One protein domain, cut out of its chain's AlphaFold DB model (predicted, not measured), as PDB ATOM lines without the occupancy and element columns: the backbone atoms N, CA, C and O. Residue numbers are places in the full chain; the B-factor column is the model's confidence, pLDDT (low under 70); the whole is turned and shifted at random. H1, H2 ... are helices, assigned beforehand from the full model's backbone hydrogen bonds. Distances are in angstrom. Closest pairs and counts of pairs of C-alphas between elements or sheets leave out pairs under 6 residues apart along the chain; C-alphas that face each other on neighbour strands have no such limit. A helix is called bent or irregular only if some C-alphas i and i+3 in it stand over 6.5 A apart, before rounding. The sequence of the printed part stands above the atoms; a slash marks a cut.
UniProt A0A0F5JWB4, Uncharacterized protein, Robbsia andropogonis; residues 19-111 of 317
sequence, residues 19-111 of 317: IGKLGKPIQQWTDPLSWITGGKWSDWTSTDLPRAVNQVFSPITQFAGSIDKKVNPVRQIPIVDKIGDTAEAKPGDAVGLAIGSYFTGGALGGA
ATOM      1  N   ILE A  19      72.994  67.521 113.191       68.25
ATOM      2  CA  ILE A  19      73.488  67.253 111.839       68.25
ATOM      3  C   ILE A  19      73.222  65.795 111.469       68.25
ATOM      4  O   ILE A  19      72.740  65.532 110.372       68.25
ATOM      5  N   GLY A  20      73.442  64.853 112.392       71.75
ATOM      6  CA  GLY A  20      73.132  63.438 112.175       71.75
ATOM      7  C   GLY A  20      71.642  63.195 111.903       71.75
ATOM      8  O   GLY A  20      71.292  62.503 110.948       71.75
ATOM      9  N   LYS A  21      70.743  63.826 112.673       75.69
ATOM     10  CA  LYS A  21      69.285  63.669 112.484       75.69
ATOM     11  C   LYS A  21      68.770  64.269 111.173       75.69
ATOM     12  O   LYS A  21      67.889  63.675 110.556       75.69
ATOM     13  N   LEU A  22      69.309  65.411 110.746       71.56
ATOM     14  CA  LEU A  22      68.932  66.044 109.475       71.56
ATOM     15  C   LEU A  22      69.611  65.385 108.264       71.56
ATOM     16  O   LEU A  22      69.015  65.305 107.193       71.56
ATOM     17  N   GLY A  23      70.838  64.889 108.433       74.81
ATOM     18  CA  GLY A  23      71.644  64.291 107.371       74.81
ATOM     19  C   GLY A  23      71.301  62.835 107.063       74.81
ATOM     20  O   GLY A  23      71.423  62.430 105.911       74.81
ATOM     21  N   LYS A  24      70.822  62.060 108.047       75.62
ATOM     22  CA  LYS A  24      70.484  60.636 107.897       75.62
ATOM     23  C   LYS A  24      69.558  60.326 106.710       75.62
ATOM     24  O   LYS A  24      69.920  59.454 105.921       75.62
ATOM     25  N   PRO A  25      68.410  61.007 106.518       75.38
ATOM     26  CA  PRO A  25      67.570  60.726 105.360       75.38
ATOM     27  C   PRO A  25      68.297  61.047 104.051       75.38
ATOM     28  O   PRO A  25      68.260  60.232 103.147       75.38
ATOM     29  N   ILE A  26      69.026  62.162 103.952       75.44
ATOM     30  CA  ILE A  26      69.734  62.536 102.716       75.44
ATOM     31  C   ILE A  26      70.851  61.526 102.400       75.44
ATOM     32  O   ILE A  26      70.923  61.033 101.278       75.44
ATOM     33  N   GLN A  27      71.662  61.140 103.390       72.50
ATOM     34  CA  GLN A  27      72.758  60.178 103.216       72.50
ATOM     35  C   GLN A  27      72.290  58.789 102.783       72.50
ATOM     36  O   GLN A  27      72.960  58.161 101.966       72.50
ATOM     37  N   GLN A  28      71.140  58.321 103.276       76.94
ATOM     38  CA  GLN A  28      70.564  57.042 102.847       76.94
ATOM     39  C   GLN A  28      70.210  57.017 101.352       76.94
ATOM     40  O   GLN A  28      70.175  55.947 100.748       76.94
ATOM     41  N   TRP A  29      69.964  58.177 100.738       73.94
ATOM     42  CA  TRP A  29      69.668  58.280  99.306       73.94
ATOM     43  C   TRP A  29      70.891  58.631  98.457       73.94
ATOM     44  O   TRP A  29      70.902  58.317  97.271       73.94
ATOM     45  N   THR A  30      71.916  59.262  99.035       79.00
ATOM     46  CA  THR A  30      73.074  59.760  98.276       79.00
ATOM     47  C   THR A  30      74.339  58.910  98.403       79.00
ATOM     48  O   THR A  30      75.236  59.071  97.579       79.00
ATOM     49  N   ASP A  31      74.454  58.031  99.407       76.19
ATOM     50  CA  ASP A  31      75.642  57.189  99.607       76.19
ATOM     51  C   ASP A  31      75.401  55.740  99.128       76.19
ATOM     52  O   ASP A  31      74.650  55.004  99.776       76.19
ATOM     53  N   PRO A  32      76.040  55.272  98.036       71.19
ATOM     54  CA  PRO A  32      75.870  53.906  97.533       71.19
ATOM     55  C   PRO A  32      76.332  52.823  98.526       71.19
ATOM     56  O   PRO A  32      75.843  51.691  98.469       71.19
ATOM     57  N   LEU A  33      77.204  53.146  99.492       80.06
ATOM     58  CA  LEU A  33      77.561  52.218 100.574       80.06
ATOM     59  C   LEU A  33      76.408  52.017 101.563       80.06
ATOM     60  O   LEU A  33      76.298  50.951 102.176       80.06
ATOM     61  N   SER A  34      75.513  52.996 101.702       77.94
ATOM     62  CA  SER A  34      74.322  52.852 102.541       77.94
ATOM     63  C   SER A  34      73.348  51.818 101.969       77.94
ATOM     64  O   SER A  34      72.740  51.072 102.734       77.94
ATOM     65  N   TRP A  35      73.275  51.674 100.642       82.06
ATOM     66  CA  TRP A  35      72.431  50.669  99.988       82.06
ATOM     67  C   TRP A  35      72.982  49.257 100.174       82.06
ATOM     68  O   TRP A  35      72.229  48.328 100.457       82.06
ATOM     69  N   ILE A  36      74.306  49.101 100.093       85.94
ATOM     70  CA  ILE A  36      74.981  47.804 100.254       85.94
ATOM     71  C   ILE A  36      74.955  47.341 101.718       85.94
ATOM     72  O   ILE A  36      74.798  46.156 101.999       85.94
ATOM     73  N   THR A  37      75.090  48.268 102.668       86.50
ATOM     74  CA  THR A  37      75.166  47.945 104.104       86.50
ATOM     75  C   THR A  37      73.819  47.979 104.828       86.50
ATOM     76  O   THR A  37      73.769  47.771 106.044       86.50
ATOM     77  N   GLY A  38      72.721  48.244 104.111       89.00
ATOM     78  CA  GLY A  38      71.383  48.362 104.694       89.00
ATOM     79  C   GLY A  38      71.269  49.527 105.683       89.00
ATOM     80  O   GLY A  38      70.672  49.382 106.745       89.00
ATOM     81  N   GLY A  39      71.913  50.656 105.384       83.06
ATOM     82  CA  GLY A  39      71.903  51.865 106.210       83.06
ATOM     83  C   GLY A  39      72.848  51.840 107.416       83.06
ATOM     84  O   GLY A  39      73.097  52.896 107.991       83.06
ATOM     85  N   LYS A  40      73.450  50.691 107.761       84.50
ATOM     86  CA  LYS A  40      74.350  50.568 108.926       84.50
ATOM     87  C   LYS A  40      75.580  51.466 108.835       84.50
ATOM     88  O   LYS A  40      76.022  51.990 109.850       84.50
ATOM     89  N   TRP A  41      76.123  51.666 107.633       78.56
ATOM     90  CA  TRP A  41      77.252  52.575 107.427       78.56
ATOM     91  C   TRP A  41      76.875  54.037 107.689       78.56
ATOM     92  O   TRP A  41      77.612  54.767 108.353       78.56
ATOM     93  N   SER A  42      75.697  54.456 107.219       82.94
ATOM     94  CA  SER A  42      75.179  55.799 107.485       82.94
ATOM     95  C   SER A  42      74.891  55.978 108.973       82.94
ATOM     96  O   SER A  42      75.306  56.979 109.543       82.94
ATOM     97  N   ASP A  43      74.287  54.995 109.641       83.38
ATOM     98  CA  ASP A  43      74.025  55.055 111.084       83.38
ATOM     99  C   ASP A  43      75.320  55.157 111.899       83.38
ATOM    100  O   ASP A  43      75.438  56.018 112.778       83.38
ATOM    101  N   TRP A  44      76.327  54.357 111.542       85.19
ATOM    102  CA  TRP A  44      77.627  54.387 112.198       85.19
ATOM    103  C   TRP A  44      78.341  55.731 112.003       85.19
ATOM    104  O   TRP A  44      78.789  56.339 112.969       85.19
ATOM    105  N   THR A  45      78.409  56.247 110.772       81.25
ATOM    106  CA  THR A  45      79.106  57.514 110.475       81.25
ATOM    107  C   THR A  45      78.371  58.754 110.992       81.25
ATOM    108  O   THR A  45      79.022  59.718 111.388       81.25
ATOM    109  N   SER A  46      77.036  58.747 111.012       79.69
ATOM    110  CA  SER A  46      76.224  59.909 111.404       79.69
ATOM    111  C   SER A  46      75.856  59.947 112.887       79.69
ATOM    112  O   SER A  46      75.598  61.029 113.416       79.69
ATOM    113  N   THR A  47      75.830  58.797 113.569       84.31
ATOM    114  CA  THR A  47      75.336  58.696 114.953       84.31
ATOM    115  C   THR A  47      76.397  58.154 115.905       84.31
ATOM    116  O   THR A  47      76.687  58.791 116.920       84.31
ATOM    117  N   ASP A  48      77.014  57.018 115.574       86.06
ATOM    118  CA  ASP A  48      77.950  56.349 116.487       86.06
ATOM    119  C   ASP A  48      79.324  57.018 116.500       86.06
ATOM    120  O   ASP A  48      79.907  57.208 117.567       86.06
ATOM    121  N   LEU A  49      79.827  57.432 115.336       83.31
ATOM    122  CA  LEU A  49      81.123  58.089 115.210       83.31
ATOM    123  C   LEU A  49      81.144  59.447 115.941       83.31
ATOM    124  O   LEU A  49      82.040  59.639 116.767       83.31
ATOM    125  N   PRO A  50      80.168  60.367 115.765       81.88
ATOM    126  CA  PRO A  50      80.149  61.618 116.522       81.88
ATOM    127  C   PRO A  50      79.975  61.392 118.024       81.88
ATOM    128  O   PRO A  50      80.623  62.077 118.810       81.88
ATOM    129  N   ARG A  51      79.165  60.407 118.445       83.06
ATOM    130  CA  ARG A  51      79.040  60.043 119.867       83.06
ATOM    131  C   ARG A  51      80.352  59.534 120.443       83.06
ATOM    132  O   ARG A  51      80.758  60.011 121.495       83.06
ATOM    133  N   ALA A  52      81.032  58.619 119.757       81.00
ATOM    134  CA  ALA A  52      82.312  58.083 120.205       81.00
ATOM    135  C   ALA A  52      83.378  59.186 120.297       81.00
ATOM    136  O   ALA A  52      84.083  59.285 121.300       81.00
ATOM    137  N   VAL A  53      83.450  60.068 119.296       81.38
ATOM    138  CA  VAL A  53      84.360  61.223 119.302       81.38
ATOM    139  C   VAL A  53      84.008  62.182 120.442       81.38
ATOM    140  O   VAL A  53      84.885  62.540 121.222       81.38
ATOM    141  N   ASN A  54      82.738  62.556 120.611       86.12
ATOM    142  CA  ASN A  54      82.318  63.428 121.710       86.12
ATOM    143  C   ASN A  54      82.622  62.797 123.074       86.12
ATOM    144  O   ASN A  54      83.119  63.482 123.957       86.12
ATOM    145  N   GLN A  55      82.408  61.495 123.246       85.88
ATOM    146  CA  GLN A  55      82.657  60.808 124.510       85.88
ATOM    147  C   GLN A  55      84.153  60.727 124.856       85.88
ATOM    148  O   GLN A  55      84.518  60.880 126.020       85.88
ATOM    149  N   VAL A  56      85.019  60.538 123.856       83.31
ATOM    150  CA  VAL A  56      86.479  60.496 124.045       83.31
ATOM    151  C   VAL A  56      87.066  61.892 124.249       83.31
ATOM    152  O   VAL A  56      87.934  62.076 125.102       83.31
ATOM    153  N   PHE A  57      86.604  62.888 123.491       83.69
ATOM    154  CA  PHE A  57      87.204  64.221 123.493       83.69
ATOM    155  C   PHE A  57      86.560  65.195 124.482       83.69
ATOM    156  O   PHE A  57      87.249  66.117 124.909       83.69
ATOM    157  N   SER A  58      85.311  64.985 124.912       88.00
ATOM    158  CA  SER A  58      84.619  65.882 125.854       88.00
ATOM    159  C   SER A  58      85.400  66.141 127.153       88.00
ATOM    160  O   SER A  58      85.513  67.307 127.531       88.00
ATOM    161  N   PRO A  59      86.025  65.146 127.819       83.88
ATOM    162  CA  PRO A  59      86.822  65.414 129.020       83.88
ATOM    163  C   PRO A  59      88.034  66.314 128.737       83.88
ATOM    164  O   PRO A  59      88.390  67.170 129.548       83.88
ATOM    165  N   ILE A  60      88.658  66.143 127.567       81.38
ATOM    166  CA  ILE A  60      89.839  66.901 127.138       81.38
ATOM    167  C   ILE A  60      89.437  68.337 126.792       81.38
ATOM    168  O   ILE A  60      90.100  69.287 127.213       81.38
ATOM    169  N   THR A  61      88.338  68.512 126.058       85.06
ATOM    170  CA  THR A  61      87.856  69.830 125.638       85.06
ATOM    171  C   THR A  61      87.244  70.611 126.786       85.06
ATOM    172  O   THR A  61      87.495  71.806 126.873       85.06
ATOM    173  N   GLN A  62      86.544  69.969 127.723       85.81
ATOM    174  CA  GLN A  62      86.082  70.621 128.953       85.81
ATOM    175  C   GLN A  62      87.254  71.091 129.820       85.81
ATOM    176  O   GLN A  62      87.230  72.203 130.351       85.81
ATOM    177  N   PHE A  63      88.313  70.284 129.936       81.50
ATOM    178  CA  PHE A  63      89.517  70.697 130.652       81.50
ATOM    179  C   PHE A  63      90.189  71.897 129.970       81.50
ATOM    180  O   PHE A  63      90.456  72.903 130.631       81.50
ATOM    181  N   ALA A  64      90.390  71.842 128.650       81.50
ATOM    182  CA  ALA A  64      90.958  72.944 127.874       81.50
ATOM    183  C   ALA A  64      90.088  74.214 127.934       81.50
ATOM    184  O   ALA A  64      90.608  75.307 128.158       81.50
ATOM    185  N   GLY A  65      88.769  74.066 127.832       84.56
ATOM    186  CA  GLY A  65      87.786  75.137 127.956       84.56
ATOM    187  C   GLY A  65      87.805  75.815 129.320       84.56
ATOM    188  O   GLY A  65      87.782  77.042 129.418       84.56
ATOM    189  N   SER A  66      87.969  75.039 130.395       81.88
ATOM    190  CA  SER A  66      88.103  75.584 131.751       81.88
ATOM    191  C   SER A  66      89.367  76.435 131.940       81.88
ATOM    192  O   SER A  66      89.371  77.372 132.743       81.88
ATOM    193  N   ILE A  67      90.436  76.132 131.194       79.56
ATOM    194  CA  ILE A  67      91.673  76.921 131.172       79.56
ATOM    195  C   ILE A  67      91.475  78.165 130.301       79.56
ATOM    196  O   ILE A  67      91.803  79.265 130.744       79.56
ATOM    197  N   ASP A  68      90.884  78.019 129.113       80.75
ATOM    198  CA  ASP A  68      90.626  79.129 128.189       80.75
ATOM    199  C   ASP A  68      89.693  80.179 128.813       80.75
ATOM    200  O   ASP A  68      90.016  81.363 128.815       80.75
ATOM    201  N   LYS A  69      88.610  79.769 129.488       82.06
ATOM    202  CA  LYS A  69      87.718  80.682 130.230       82.06
ATOM    203  C   LYS A  69      88.425  81.463 131.341       82.06
ATOM    204  O   LYS A  69      88.032  82.585 131.648       82.06
ATOM    205  N   LYS A  70      89.463  80.889 131.958       79.75
ATOM    206  CA  LYS A  70      90.244  81.565 133.008       79.75
ATOM    207  C   LYS A  70      91.284  82.530 132.449       79.75
ATOM    208  O   LYS A  70      91.654  83.475 133.140       79.75
ATOM    209  N   VAL A  71      91.779  82.281 131.239       77.75
ATOM    210  CA  VAL A  71      92.896  83.029 130.645       77.75
ATOM    211  C   VAL A  71      92.412  84.088 129.653       77.75
ATOM    212  O   VAL A  71      93.025  85.152 129.562       77.75
ATOM    213  N   ASN A  72      91.319  83.835 128.931       76.94
ATOM    214  CA  ASN A  72      90.885  84.657 127.811       76.94
ATOM    215  C   ASN A  72      89.712  85.591 128.181       76.94
ATOM    216  O   ASN A  72      88.568  85.139 128.284       76.94
ATOM    217  N   PRO A  73      89.943  86.912 128.324       74.56
ATOM    218  CA  PRO A  73      88.882  87.868 128.648       74.56
ATOM    219  C   PRO A  73      87.849  88.032 127.522       74.56
ATOM    220  O   PRO A  73      86.744  88.504 127.776       74.56
ATOM    221  N   VAL A  74      88.156  87.608 126.289       69.00
ATOM    222  CA  VAL A  74      87.237  87.701 125.136       69.00
ATOM    223  C   VAL A  74      86.029  86.769 125.293       69.00
ATOM    224  O   VAL A  74      84.943  87.072 124.797       69.00
ATOM    225  N   ARG A  75      86.167  85.680 126.061       64.69
ATOM    226  CA  ARG A  75      85.056  84.774 126.388       64.69
ATOM    227  C   ARG A  75      84.036  85.349 127.368       64.69
ATOM    228  O   ARG A  75      83.005  84.733 127.586       64.69
ATOM    229  N   GLN A  76      84.265  86.539 127.919       69.00
ATOM    230  CA  GLN A  76      83.260  87.223 128.742       69.00
ATOM    231  C   GLN A  76      82.116  87.819 127.902       69.00
ATOM    232  O   GLN A  76      81.105  88.253 128.451       69.00
ATOM    233  N   ILE A  77      82.253  87.839 126.570       72.94
ATOM    234  CA  ILE A  77      81.197  88.275 125.656       72.94
ATOM    235  C   ILE A  77      80.197  87.114 125.460       72.94
ATOM    236  O   ILE A  77      80.598  86.060 124.961       72.94
ATOM    237  N   PRO A  78      78.889  87.294 125.744       71.81
ATOM    238  CA  PRO A  78      77.899  86.205 125.778       71.81
ATOM    239  C   PRO A  78      77.758  85.385 124.486       71.81
ATOM    240  O   PRO A  78      77.315  84.240 124.518       71.81
ATOM    241  N   ILE A  79      78.085  85.975 123.334       64.94
ATOM    242  CA  ILE A  79      78.011  85.305 122.028       64.94
ATOM    243  C   ILE A  79      79.207  84.365 121.836       64.94
ATOM    244  O   ILE A  79      79.043  83.243 121.362       64.94
ATOM    245  N   VAL A  80      80.401  84.807 122.238       69.00
ATOM    246  CA  VAL A  80      81.642  84.030 122.115       69.00
ATOM    247  C   VAL A  80      81.632  82.858 123.095       69.00
ATOM    248  O   VAL A  80      82.058  81.764 122.732       69.00
ATOM    249  N   ASP A  81      81.073  83.053 124.293       76.12
ATOM    250  CA  ASP A  81      80.937  81.985 125.288       76.12
ATOM    251  C   ASP A  81      80.007  80.868 124.797       76.12
ATOM    252  O   ASP A  81      80.367  79.702 124.866       76.12
ATOM    253  N   LYS A  82      78.868  81.194 124.166       73.38
ATOM    254  CA  LYS A  82      77.938  80.183 123.622       73.38
ATOM    255  C   LYS A  82      78.533  79.345 122.487       73.38
ATOM    256  O   LYS A  82      78.254  78.147 122.396       73.38
ATOM    257  N   ILE A  83      79.337  79.958 121.614       69.62
ATOM    258  CA  ILE A  83      80.051  79.234 120.548       69.62
ATOM    259  C   ILE A  83      81.131  78.338 121.167       69.62
ATOM    260  O   ILE A  83      81.237  77.169 120.798       69.62
ATOM    261  N   GLY A  84      81.878  78.865 122.142       75.81
ATOM    262  CA  GLY A  84      82.870  78.112 122.907       75.81
ATOM    263  C   GLY A  84      82.262  76.923 123.650       75.81
ATOM    264  O   GLY A  84      82.776  75.818 123.541       75.81
ATOM    265  N   ASP A  85      81.124  77.114 124.312       79.00
ATOM    266  CA  ASP A  85      80.394  76.077 125.048       79.00
ATOM    267  C   ASP A  85      79.873  74.977 124.130       79.00
ATOM    268  O   ASP A  85      79.945  73.795 124.461       79.00
ATOM    269  N   THR A  86      79.382  75.346 122.946       73.44
ATOM    270  CA  THR A  86      78.908  74.370 121.959       73.44
ATOM    271  C   THR A  86      80.074  73.552 121.396       73.44
ATOM    272  O   THR A  86      79.965  72.331 121.276       73.44
ATOM    273  N   ALA A  87      81.209  74.197 121.107       75.50
ATOM    274  CA  ALA A  87      82.425  73.521 120.653       75.50
ATOM    275  C   ALA A  87      83.063  72.647 121.750       75.50
ATOM    276  O   ALA A  87      83.600  71.582 121.454       75.50
ATOM    277  N   GLU A  88      82.972  73.059 123.016       78.31
ATOM    278  CA  GLU A  88      83.447  72.290 124.171       78.31
ATOM    279  C   GLU A  88      82.568  71.076 124.467       78.31
ATOM    280  O   GLU A  88      83.094  70.003 124.775       78.31
ATOM    281  N   ALA A  89      81.246  71.238 124.368       79.19
ATOM    282  CA  ALA A  89      80.278  70.182 124.642       79.19
ATOM    283  C   ALA A  89      80.193  69.151 123.511       79.19
ATOM    284  O   ALA A  89      79.961  67.972 123.781       79.19
ATOM    285  N   LYS A  90      80.373  69.574 122.253       84.25
ATOM    286  CA  LYS A  90      80.238  68.713 121.069       84.25
ATOM    287  C   LYS A  90      81.399  68.918 120.083       84.25
ATOM    288  O   LYS A  90      81.177  69.361 118.951       84.25
ATOM    289  N   PRO A  91      82.646  68.590 120.466       71.69
ATOM    290  CA  PRO A  91      83.804  68.816 119.604       71.69
ATOM    291  C   PRO A  91      83.733  68.031 118.290       71.69
ATOM    292  O   PRO A  91      84.183  68.524 117.258       71.69
ATOM    293  N   GLY A  92      83.115  66.849 118.293       75.38
ATOM    294  CA  GLY A  92      82.867  66.053 117.094       75.38
ATOM    295  C   GLY A  92      81.901  66.722 116.116       75.38
ATOM    296  O   GLY A  92      82.140  66.667 114.914       75.38
ATOM    297  N   ASP A  93      80.872  67.423 116.604       74.81
ATOM    298  CA  ASP A  93      79.961  68.191 115.744       74.81
ATOM    299  C   ASP A  93      80.641  69.455 115.207       74.81
ATOM    300  O   ASP A  93      80.462  69.794 114.042       74.81
ATOM    301  N   ALA A  94      81.462  70.132 116.016       71.69
ATOM    302  CA  ALA A  94      82.219  71.302 115.572       71.69
ATOM    303  C   ALA A  94      83.250  70.941 114.488       71.69
ATOM    304  O   ALA A  94      83.352  71.624 113.469       71.69
ATOM    305  N   VAL A  95      83.975  69.833 114.667       71.44
ATOM    306  CA  VAL A  95      84.911  69.301 113.666       71.44
ATOM    307  C   VAL A  95      84.160  68.771 112.447       71.44
ATOM    308  O   VAL A  95      84.549  69.069 111.321       71.44
ATOM    309  N   GLY A  96      83.060  68.044 112.646       69.38
ATOM    310  CA  GLY A  96      82.204  67.554 111.568       69.38
ATOM    311  C   GLY A  96      81.614  68.689 110.732       69.38
ATOM    312  O   GLY A  96      81.566  68.586 109.510       69.38
ATOM    313  N   LEU A  97      81.254  69.809 111.359       69.38
ATOM    314  CA  LEU A  97      80.776  71.004 110.673       69.38
ATOM    315  C   LEU A  97      81.912  71.767 109.984       69.38
ATOM    316  O   LEU A  97      81.715  72.248 108.874       69.38
ATOM    317  N   ALA A  98      83.107  71.833 110.575       58.03
ATOM    318  CA  ALA A  98      84.281  72.423 109.930       58.03
ATOM    319  C   ALA A  98      84.693  71.629 108.679       58.03
ATOM    320  O   ALA A  98      84.831  72.202 107.598       58.03
ATOM    321  N   ILE A  99      84.801  70.304 108.793       62.75
ATOM    322  CA  ILE A  99      85.099  69.396 107.677       62.75
ATOM    323  C   ILE A  99      83.961  69.428 106.654       62.75
ATOM    324  O   ILE A  99      84.209  69.599 105.464       62.75
ATOM    325  N   GLY A 100      82.711  69.341 107.110       59.38
ATOM    326  CA  GLY A 100      81.528  69.445 106.262       59.38
ATOM    327  C   GLY A 100      81.532  70.746 105.467       59.38
ATOM    328  O   GLY A 100      81.430  70.710 104.249       59.38
ATOM    329  N   SER A 101      81.779  71.882 106.123       60.53
ATOM    330  CA  SER A 101      81.874  73.187 105.465       60.53
ATOM    331  C   SER A 101      83.028  73.273 104.462       60.53
ATOM    332  O   SER A 101      82.879  73.940 103.441       60.53
ATOM    333  N   TYR A 102      84.136  72.563 104.697       44.09
ATOM    334  CA  TYR A 102      85.265  72.485 103.769       44.09
ATOM    335  C   TYR A 102      84.906  71.696 102.500       44.09
ATOM    336  O   TYR A 102      85.190  72.148 101.393       44.09
ATOM    337  N   PHE A 103      84.220  70.558 102.641       50.81
ATOM    338  CA  PHE A 103      83.806  69.730 101.502       50.81
ATOM    339  C   PHE A 103      82.566  70.267 100.771       50.81
ATOM    340  O   PHE A 103      82.453  70.088  99.562       50.81
ATOM    341  N   THR A 104      81.661  70.974 101.455       54.25
ATOM    342  CA  THR A 104      80.474  71.602 100.843       54.25
ATOM    343  C   THR A 104      80.732  73.033 100.348       54.25
ATOM    344  O   THR A 104      79.785  73.779 100.110       54.25
ATOM    345  N   GLY A 105      81.995  73.464 100.250       39.75
ATOM    346  CA  GLY A 105      82.362  74.762  99.669       39.75
ATOM    347  C   GLY A 105      81.873  75.987 100.452       39.75
ATOM    348  O   GLY A 105      81.538  77.006  99.858       39.75
ATOM    349  N   GLY A 106      81.777  75.901 101.780       37.53
ATOM    350  CA  GLY A 106      81.386  77.021 102.644       37.53
ATOM    351  C   GLY A 106      79.893  77.370 102.640       37.53
ATOM    352  O   GLY A 106      79.474  78.185 103.461       37.53
ATOM    353  N   ALA A 107      79.066  76.726 101.808       46.00
ATOM    354  CA  ALA A 107      77.625  76.994 101.741       46.00
ATOM    355  C   ALA A 107      76.907  76.707 103.076       46.00
ATOM    356  O   ALA A 107      76.078  77.495 103.528       46.00
ATOM    357  N   LEU A 108      77.292  75.624 103.763       47.34
ATOM    358  CA  LEU A 108      76.762  75.282 105.088       47.34
ATOM    359  C   LEU A 108      77.271  76.237 106.187       47.34
ATOM    360  O   LEU A 108      76.532  76.584 107.105       47.34
ATOM    361  N   GLY A 109      78.524  76.696 106.075       44.72
ATOM    362  CA  GLY A 109      79.126  77.654 107.009       44.72
ATOM    363  C   GLY A 109      78.480  79.040 106.926       44.72
ATOM    364  O   GLY A 109      78.232  79.660 107.957       44.72
ATOM    365  N   GLY A 110      78.127  79.491 105.717       38.81
ATOM    366  CA  GLY A 110      77.377  80.730 105.499       38.81
ATOM    367  C   GLY A 110      75.941  80.666 106.030       38.81
ATOM    368  O   GLY A 110      75.479  81.615 106.659       38.81
ATOM    369  N   ALA A 111      75.260  79.528 105.856       46.31
ATOM    370  CA  ALA A 111      73.906  79.322 106.373       46.31
ATOM    371  C   ALA A 111      73.852  79.296 107.913       46.31
ATOM    372  O   ALA A 111      72.904  79.808 108.508       46.31
TER     373      ALA A 111
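AT A GLANCE: This is residues 19 to 111 of the 317 residues of an uncharacterized protein of Robbsia andropogonis (UniProt A0A0F5JWB4). One long bent helix, H3, makes a shallow bow that runs the length of the domain, and shorter helices fold back over its hollow side: H1 along the early part of its first arm, H5 along its second arm, with the short H2 and H4 at the two turns. Between H1 and H5, H6 starts close to the bow near its bend and slants away from it, and the small H7 packs on the farther part of H6. The printed part has 93 residues with seven named helices, H1 to H7 in that order, and no named strand, and its class is all helix. The whole is loose, with a radius of gyration of the C-alphas of 15.9 A, and elongated, spanning 50 by 29 by 17 A.

HOW THE PARTS SIT: The printed part begins with H1, residues 19 to 30, which is irregular, but only just: C-alphas 22 and 25 are 6.9 A apart. H2, residues 32 to 36, and H1 touch only at the corner, and only just, with 3 pairs of C-alphas within 8 A; the closest are those of Gln 28 and Ser 34, at 5.6 A. H3, residues 40 to 71, was assigned as one helix by its hydrogen bonds but is bent: C-alphas 56 and 59 are 7.0 A apart, and its arms, H3a, residues 40 to 56, and H3b, residues 59 to 71, stand at a steep tilt of 49 degrees. H3a also has a kink of 30 degrees near residue 47. H2 and H3a touch only at the corner, closest at the C-alphas of Ser 34 and Trp 41, 5.7 A apart. H1 and H3a touch, H3a with residues 42 to 47 alone, at a shallow tilt of 26 degrees, opposite ways; their closest C-alphas, those of Gly 20 and Ser 46, are 4.8 A apart. H4, residues 73 to 76, and H5, residues 78 to 89, touch only at the corner, and only just, with 3 pairs of C-alphas within 8 A; the closest are those of Arg 75 and Asp 81, at 5.1 A. H5 and H3b touch at a shallow tilt of 25 degrees, opposite ways, with the C-alphas of Thr 61 and Glu 88 closest at 5.3 A. H6, residues 91 to 103, touches H3a with residues 91 to 93 alone, at a steep tilt of 50 degrees, opposite ways; the C-alphas of Pro 50 and Gly 92 are closest at 5.2 A. H7, residues 107 to 111, touches H6, closest at the C-alphas of Ser 101 and Gly 109, 5.5 A apart. H1 and H5 are apart. Every O i to N i+4 pair is within hydrogen-bond range in H2, H5, H6 and H7, against 5 of 8 in H1, 11 of 13 in H3a and 8 of 9 in H3b; H4 is too short for such a pair.

IN THESE COORDINATES: H1 starts at C-alpha 19, (73.488, 67.253, 111.839), and measures 15.5 A from first to last C-alpha; H2 measures 6.7 A. H3a measures 21.8 A, and H3b 18.7 A, ending at C-alpha 71, (92.896, 83.029, 130.645). H4 measures 5.7 A, H5 16.2 A and H6 18.1 A. H7 measures 6.4 A and ends at C-alpha 111, (73.906, 79.322, 106.373).

THE WHOLE: The two C-alphas farthest apart, those of Ile 36 and Pro 73, are 51.0 A apart, while the first and last printed C-alphas are 13.3 A apart. The printed part has no cut, and the six links between its named helices are tight. The mean pLDDT of the printed part is 73.8; 23 residues are under 70, among them residues 96 to 111, and H7 has a mean of 45.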